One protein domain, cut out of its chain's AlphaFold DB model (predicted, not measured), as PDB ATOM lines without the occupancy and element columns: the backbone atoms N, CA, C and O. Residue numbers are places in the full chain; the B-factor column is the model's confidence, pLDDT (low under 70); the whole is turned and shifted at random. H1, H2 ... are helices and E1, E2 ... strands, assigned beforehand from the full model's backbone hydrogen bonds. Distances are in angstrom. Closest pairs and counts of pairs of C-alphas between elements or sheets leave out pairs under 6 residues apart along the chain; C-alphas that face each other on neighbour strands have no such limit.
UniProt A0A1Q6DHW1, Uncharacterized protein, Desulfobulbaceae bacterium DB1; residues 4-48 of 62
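This is residues 4 to 48 of the 62 residues of an uncharacterized protein of Desulfobulbaceae bacterium DB1 (UniProt A0A1Q6DHW1). A strongly twisted sheet of three antiparallel strands is joined to an arc of two short helices, H1 and H2, which leads from the end of one edge strand, E2, back to the start of the other, E3. After E3 a tail, residues 42 to 48, folds back. The printed part has 45 residues, with E1, E2, H1, H2 and E3 along the chain; the sheet's order is E2, E1, E3, and the class is mixed, helices and strands. It is compact, with a radius of gyration of the C-alphas of 10.2 A and spans of 29 by 21 by 13 A.

Start at the inner strand E1, residues 4 to 8. Beside it is edge strand E2, residues 15 to 19, antiparallel at 143 degrees, with N 6 and O 16 2.8 A apart; the two form a hairpin. The other edge strand, E3, residues 35 to 41, is antiparallel to E1 at 153 degrees, with N 5 and O 39 2.8 A apart. H1, residues 20 to 25, only grazes the sheet; its closest C-alphas with E1 are those of Phe 4 and Glu 20, 7.3 A apart. H2, residues 27 to 31, also only grazes it; its closest C-alphas with E3 are those of Leu 29 and Trp 35, 5.6 A apart. H1 and H2 meet only through their link, and in both every O i to N i+4 pair is within hydrogen-bond range. E2, H1, H2 and E3 form a split strand-helix-strand unit, two strands running the same way with E1 between them in the sheet; its crossover is right-handed.

Find C-alpha 4 at (26.933, 8.760, 30.822), where E1 begins its 12.6 A. E2 is 13.8 A long, H1 8.8 A and H2 6.2 A. E3 covers 16.8 A to C-alpha 41 at (31.352, 5.359, 34.200).

The C-alphas farthest apart are those of Thr 32 and Gly 45, 29.0 A. The printed part has no cut, and no link is long. Residues 12 to 13 are under 70 in pLDDT.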
ATOM      1  N   PHE A   4      28.306   8.853  30.354       94.56
ATOM      2  CA  PHE A   4      26.933   8.760  30.822       94.56
ATOM      3  C   PHE A   4      26.185   7.821  29.887       94.56
ATOM      4  O   PHE A   4      26.223   8.019  28.670       94.56
ATOM      5  N   LYS A   5      25.538   6.800  30.444       95.12
ATOM      6  CA  LYS A   5      24.713   5.859  29.695       95.12
ATOM      7  C   LYS A   5      23.274   6.344  29.700       95.12
ATOM      8  O   LYS A   5      22.712   6.592  30.769       95.12
ATOM      9  N   TYR A   6      22.682   6.457  28.522       94.31
ATOM     10  CA  TYR A   6      21.294   6.857  28.342       94.31
ATOM     11  C   TYR A   6      20.511   5.771  27.623       94.31
ATOM     12  O   TYR A   6      20.991   5.224  26.635       94.31
ATOM     13  N   GLN A   7      19.296   5.518  28.091       93.44
ATOM     14  CA  GLN A   7      18.278   4.778  27.360       93.44
ATOM     15  C   GLN A   7      17.428   5.767  26.554       93.44
ATOM     16  O   GLN A   7      16.982   6.786  27.094       93.44
ATOM     17  N   ILE A   8      17.206   5.478  25.272       90.88
ATOM     18  CA  ILE A   8      16.443   6.341  24.365       90.88
ATOM     19  C   ILE A   8      14.975   5.902  24.353       90.88
ATOM     20  O   ILE A   8      14.632   4.801  23.926       90.88
ATOM     21  N   SER A   9      14.090   6.787  24.804       83.38
ATOM     22  CA  SER A   9      12.640   6.596  24.772       83.38
ATOM     23  C   SER A   9      12.137   6.529  23.324       83.38
ATOM     24  O   SER A   9      12.527   7.338  22.484       83.38
ATOM     25  N   GLY A  10      11.242   5.583  23.026       74.88
ATOM     26  CA  GLY A  10      10.631   5.421  21.696       74.88
ATOM     27  C   GLY A  10      11.377   4.480  20.744       74.88
ATOM     28  O   GLY A  10      10.828   4.116  19.708       74.88
ATOM     29  N   LYS A  11      12.577   4.022  21.108       72.56
ATOM     30  CA  LYS A  11      13.251   2.900  20.450       72.56
ATOM     31  C   LYS A  11      13.412   1.786  21.471       72.56
ATOM     32  O   LYS A  11      14.058   1.976  22.499       72.56
ATOM     33  N   THR A  12      12.783   0.640  21.242       67.25
ATOM     34  CA  THR A  12      12.863  -0.506  22.157       67.25
ATOM     35  C   THR A  12      14.327  -0.885  22.405       67.25
ATOM     36  O   THR A  12      14.998  -1.374  21.505       67.25
ATOM     37  N   ALA A  13      14.794  -0.638  23.635       69.75
ATOM     38  CA  ALA A  13      16.100  -1.019  24.184       69.75
ATOM     39  C   ALA A  13      17.368  -0.360  23.590       69.75
ATOM     40  O   ALA A  13      18.464  -0.872  23.809       69.75
ATOM     41  N   GLU A  14      17.278   0.787  22.904       87.12
ATOM     42  CA  GLU A  14      18.495   1.490  22.456       87.12
ATOM     43  C   GLU A  14      19.163   2.217  23.638       87.12
ATOM     44  O   GLU A  14      18.599   3.147  24.223       87.12
ATOM     45  N   GLU A  15      20.373   1.779  23.993       92.19
ATOM     46  CA  GLU A  15      21.218   2.398  25.014       92.19
ATOM     47  C   GLU A  15      22.507   2.939  24.395       92.19
ATOM     48  O   GLU A  15      23.157   2.275  23.586       92.19
ATOM     49  N   ILE A  16      22.918   4.134  24.812       92.25
ATOM     50  CA  ILE A  16      24.117   4.797  24.293       92.25
ATOM     51  C   ILE A  16      24.973   5.370  25.414       92.25
ATOM     52  O   ILE A  16      24.467   5.841  26.429       92.25
ATOM     53  N   TRP A  17      26.285   5.390  25.194       94.06
ATOM     54  CA  TRP A  17      27.236   6.087  26.054       94.06
ATOM     55  C   TRP A  17      27.640   7.416  25.427       94.06
ATOM     56  O   TRP A  17      28.037   7.467  24.262       94.06
ATOM     57  N   VAL A  18      27.595   8.494  26.203       93.06
ATOM     58  CA  VAL A  18      28.011   9.830  25.758       93.06
ATOM     59  C   VAL A  18      28.996  10.459  26.730       93.06
ATOM     60  O   VAL A  18      28.989  10.168  27.924       93.06
ATOM     61  N   CYS A  19      29.880  11.312  26.220       92.88
ATOM     62  CA  CYS A  19      30.748  12.121  27.067       92.88
ATOM     63  C   CYS A  19      30.008  13.314  27.678       92.88
ATOM     64  O   CYS A  19      28.909  13.665  27.254       92.88
ATOM     65  N   GLU A  20      30.642  13.963  28.654       91.38
ATOM     66  CA  GLU A  20      30.098  15.162  29.290       91.38
ATOM     67  C   GLU A  20      29.786  16.292  28.293       91.38
ATOM     68  O   GLU A  20      28.731  16.913  28.396       91.38
ATOM     69  N   THR A  21      30.655  16.532  27.305       91.75
ATOM     70  CA  THR A  21      30.442  17.566  26.278       91.75
ATOM     71  C   THR A  21      29.162  17.301  25.491       91.75
ATOM     72  O   THR A  21      28.240  18.109  25.527       91.75
ATOM     73  N   CYS A  22      29.039  16.114  24.896       92.62
ATOM     74  CA  CYS A  22      27.862  15.749  24.111       92.62
ATOM     75  C   CYS A  22      26.592  15.636  24.964       92.62
ATOM     76  O   CYS A  22      25.495  15.907  24.482       92.62
ATOM     77  N   ARG A  23      26.721  15.274  26.248       92.12
ATOM     78  CA  ARG A  23      25.610  15.337  27.204       92.12
ATOM     79  C   ARG A  23      25.082  16.768  27.338       92.12
ATOM     80  O   ARG A  23      23.869  16.950  27.351       92.12
ATOM     81  N   LYS A  24      25.970  17.762  27.459       92.00
ATOM     82  CA  LYS A  24      25.586  19.181  27.556       92.00
ATOM     83  C   LYS A  24      24.939  19.667  26.256       92.00
ATOM     84  O   LYS A  24      23.913  20.334  26.314       92.00
ATOM     85  N   GLU A  25      25.462  19.263  25.101       92.25
ATOM     86  CA  GLU A  25      24.881  19.609  23.792       92.25
ATOM     87  C   GLU A  25      23.491  18.997  23.567       92.25
ATOM     88  O   GLU A  25      22.633  19.608  22.938       92.25
ATOM     89  N   LYS A  26      23.235  17.795  24.098       91.00
ATOM     90  CA  LYS A  26      21.934  17.109  24.006       91.00
ATOM     91  C   LYS A  26      21.037  17.330  25.229       91.00
ATOM     92  O   LYS A  26      20.127  16.536  25.465       91.00
ATOM     93  N   ASN A  27      21.253  18.406  25.992       90.88
ATOM     94  CA  ASN A  27      20.493  18.687  27.214       90.88
ATOM     95  C   ASN A  27      18.972  18.720  26.982       90.88
ATOM     96  O   ASN A  27      18.214  18.216  27.801       90.88
ATOM     97  N   GLU A  28      18.518  19.222  25.834       92.94
ATOM     98  CA  GLU A  28      17.096  19.242  25.475       92.94
ATOM     99  C   GLU A  28      16.469  17.834  25.422       92.94
ATOM    100  O   GLU A  28      15.358  17.624  25.906       92.94
ATOM    101  N   LEU A  29      17.186  16.829  24.905       90.69
ATOM    102  CA  LEU A  29      16.698  15.442  24.849       90.69
ATOM    103  C   LEU A  29      16.567  14.824  26.245       90.69
ATOM    104  O   LEU A  29      15.707  13.973  26.477       90.69
ATOM    105  N   ILE A  30      17.406  15.269  27.178       89.62
ATOM    106  CA  ILE A  30      17.356  14.864  28.582       89.62
ATOM    107  C   ILE A  30      16.161  15.538  29.267       89.62
ATOM    108  O   ILE A  30      15.363  14.860  29.909       89.62
ATOM    109  N   LEU A  31      15.997  16.853  29.084       91.50
ATOM    110  CA  LEU A  31      14.899  17.626  29.675       91.50
ATOM    111  C   LEU A  31      13.522  17.184  29.163       91.50
ATOM    112  O   LEU A  31      12.565  17.146  29.928       91.50
ATOM    113  N   THR A  32      13.425  16.804  27.890       91.75
ATOM    114  CA  THR A  32      12.180  16.305  27.279       91.75
ATOM    115  C   THR A  32      11.882  14.837  27.609       91.75
ATOM    116  O   THR A  32      10.897  14.291  27.116       91.75
ATOM    117  N   GLY A  33      12.722  14.165  28.407       88.25
ATOM    118  CA  GLY A  33      12.533  12.757  28.785       88.25
ATOM    119  C   GLY A  33      12.758  11.758  27.643       88.25
ATOM    120  O   GLY A  33      12.508  10.559  27.800       88.25
ATOM    121  N   LYS A  34      13.258  12.224  26.492       91.25
ATOM    122  CA  LYS A  34      13.643  11.355  25.374       91.25
ATOM    123  C   LYS A  34      14.865  10.514  25.728       91.25
ATOM    124  O   LYS A  34      14.993   9.403  25.229       91.25
ATOM    125  N   TRP A  35      15.765  11.036  26.557       93.56
ATOM    126  CA  TRP A  35      16.952  10.335  27.043       93.56
ATOM    127  C   TRP A  35      16.883  10.174  28.556       93.56
ATOM    128  O   TRP A  35      16.936  11.152  29.303       93.56
ATOM    129  N   LYS A  36      16.824   8.927  29.016       92.25
ATOM    130  CA  LYS A  36      16.812   8.592  30.438       92.25
ATOM    131  C   LYS A  36      18.201   8.153  30.874       92.25
ATOM    132  O   LYS A  36      18.741   7.205  30.317       92.25
ATOM    133  N   LEU A  37      18.792   8.839  31.854       93.38
ATOM    134  CA  LEU A  37      20.081   8.432  32.419       93.38
ATOM    135  C   LEU A  37      19.910   7.091  33.141       93.38
ATOM    136  O   LEU A  37      19.058   6.984  34.023       93.38
ATOM    137  N   VAL A  38      20.719   6.101  32.774       93.12
ATOM    138  CA  VAL A  38      20.684   4.761  33.377       93.12
ATOM    139  C   VAL A  38      21.980   4.399  34.098       93.12
ATOM    140  O   VAL A  38      21.924   3.640  35.057       93.12
ATOM    141  N   ASP A  39      23.127   4.955  33.688       93.94
ATOM    142  CA  ASP A  39      24.419   4.653  34.319       93.94
ATOM    143  C   ASP A  39      25.484   5.747  34.083       93.94
ATOM    144  O   ASP A  39      25.312   6.638  33.240       93.94
ATOM    145  N   ARG A  40      26.591   5.702  34.834       94.06
ATOM    146  CA  ARG A  40      27.762   6.582  34.700       94.06
ATOM    147  C   ARG A  40      29.054   5.807  34.943       94.06
ATOM    148  O   ARG A  40      29.164   5.084  35.921       94.06
ATOM    149  N   CYS A  41      30.058   6.028  34.101       90.75
ATOM    150  CA  CYS A  41      31.352   5.359  34.200       90.75
ATOM    151  C   CYS A  41      32.491   6.344  33.914       90.75
ATOM    152  O   CYS A  41      32.402   7.144  32.986       90.75
ATOM    153  N   ASP A  42      33.562   6.315  34.695       87.19
ATOM    154  CA  ASP A  42      34.752   7.159  34.524       87.19
ATOM    155  C   ASP A  42      35.838   6.518  33.639       87.19
ATOM    156  O   ASP A  42      36.826   7.175  33.285       87.19
ATOM    157  N   HIS A  43      35.612   5.271  33.216       82.94
ATOM    158  CA  HIS A  43      36.517   4.485  32.390       82.94
ATOM    159  C   HIS A  43      36.763   5.136  31.018       82.94
ATOM    160  O   HIS A  43      35.849   5.352  30.216       82.94
ATOM    161  N   SER A  44      38.034   5.413  30.716       75.50
ATOM    162  CA  SER A  44      38.464   6.094  29.486       75.50
ATOM    163  C   SER A  44      38.261   5.269  28.210       75.50
ATOM    164  O   SER A  44      38.155   5.851  27.132       75.50
ATOM    165  N   GLY A  45      38.159   3.941  28.319       82.06
ATOM    166  CA  GLY A  45      37.951   3.027  27.190       82.06
ATOM    167  C   GLY A  45      36.545   3.040  26.576       82.06
ATOM    168  O   GLY A  45      36.356   2.481  25.496       82.06
ATOM    169  N   ILE A  46      35.551   3.679  27.208       85.88
ATOM    170  CA  ILE A  46      34.176   3.701  26.689       85.88
ATOM    171  C   ILE A  46      34.021   4.827  25.643       85.88
ATOM    172  O   ILE A  46      34.134   6.020  25.968       85.88
ATOM    173  N   PRO A  47      33.733   4.498  24.368       88.25
ATOM    174  CA  PRO A  47      33.582   5.504  23.325       88.25
ATOM    175  C   PRO A  47      32.303   6.333  23.513       88.25
ATOM    176  O   PRO A  47      31.301   5.857  24.034       88.25
ATOM    177  N   CYS A  48      32.330   7.594  23.067       90.38
ATOM    178  CA  CYS A  48      31.113   8.402  22.951       90.38
ATOM    179  C   CYS A  48      30.421   8.073  21.623       90.38
ATOM    180  O   CYS A  48      31.051   8.187  20.571       90.38
TER     181      CYS A  48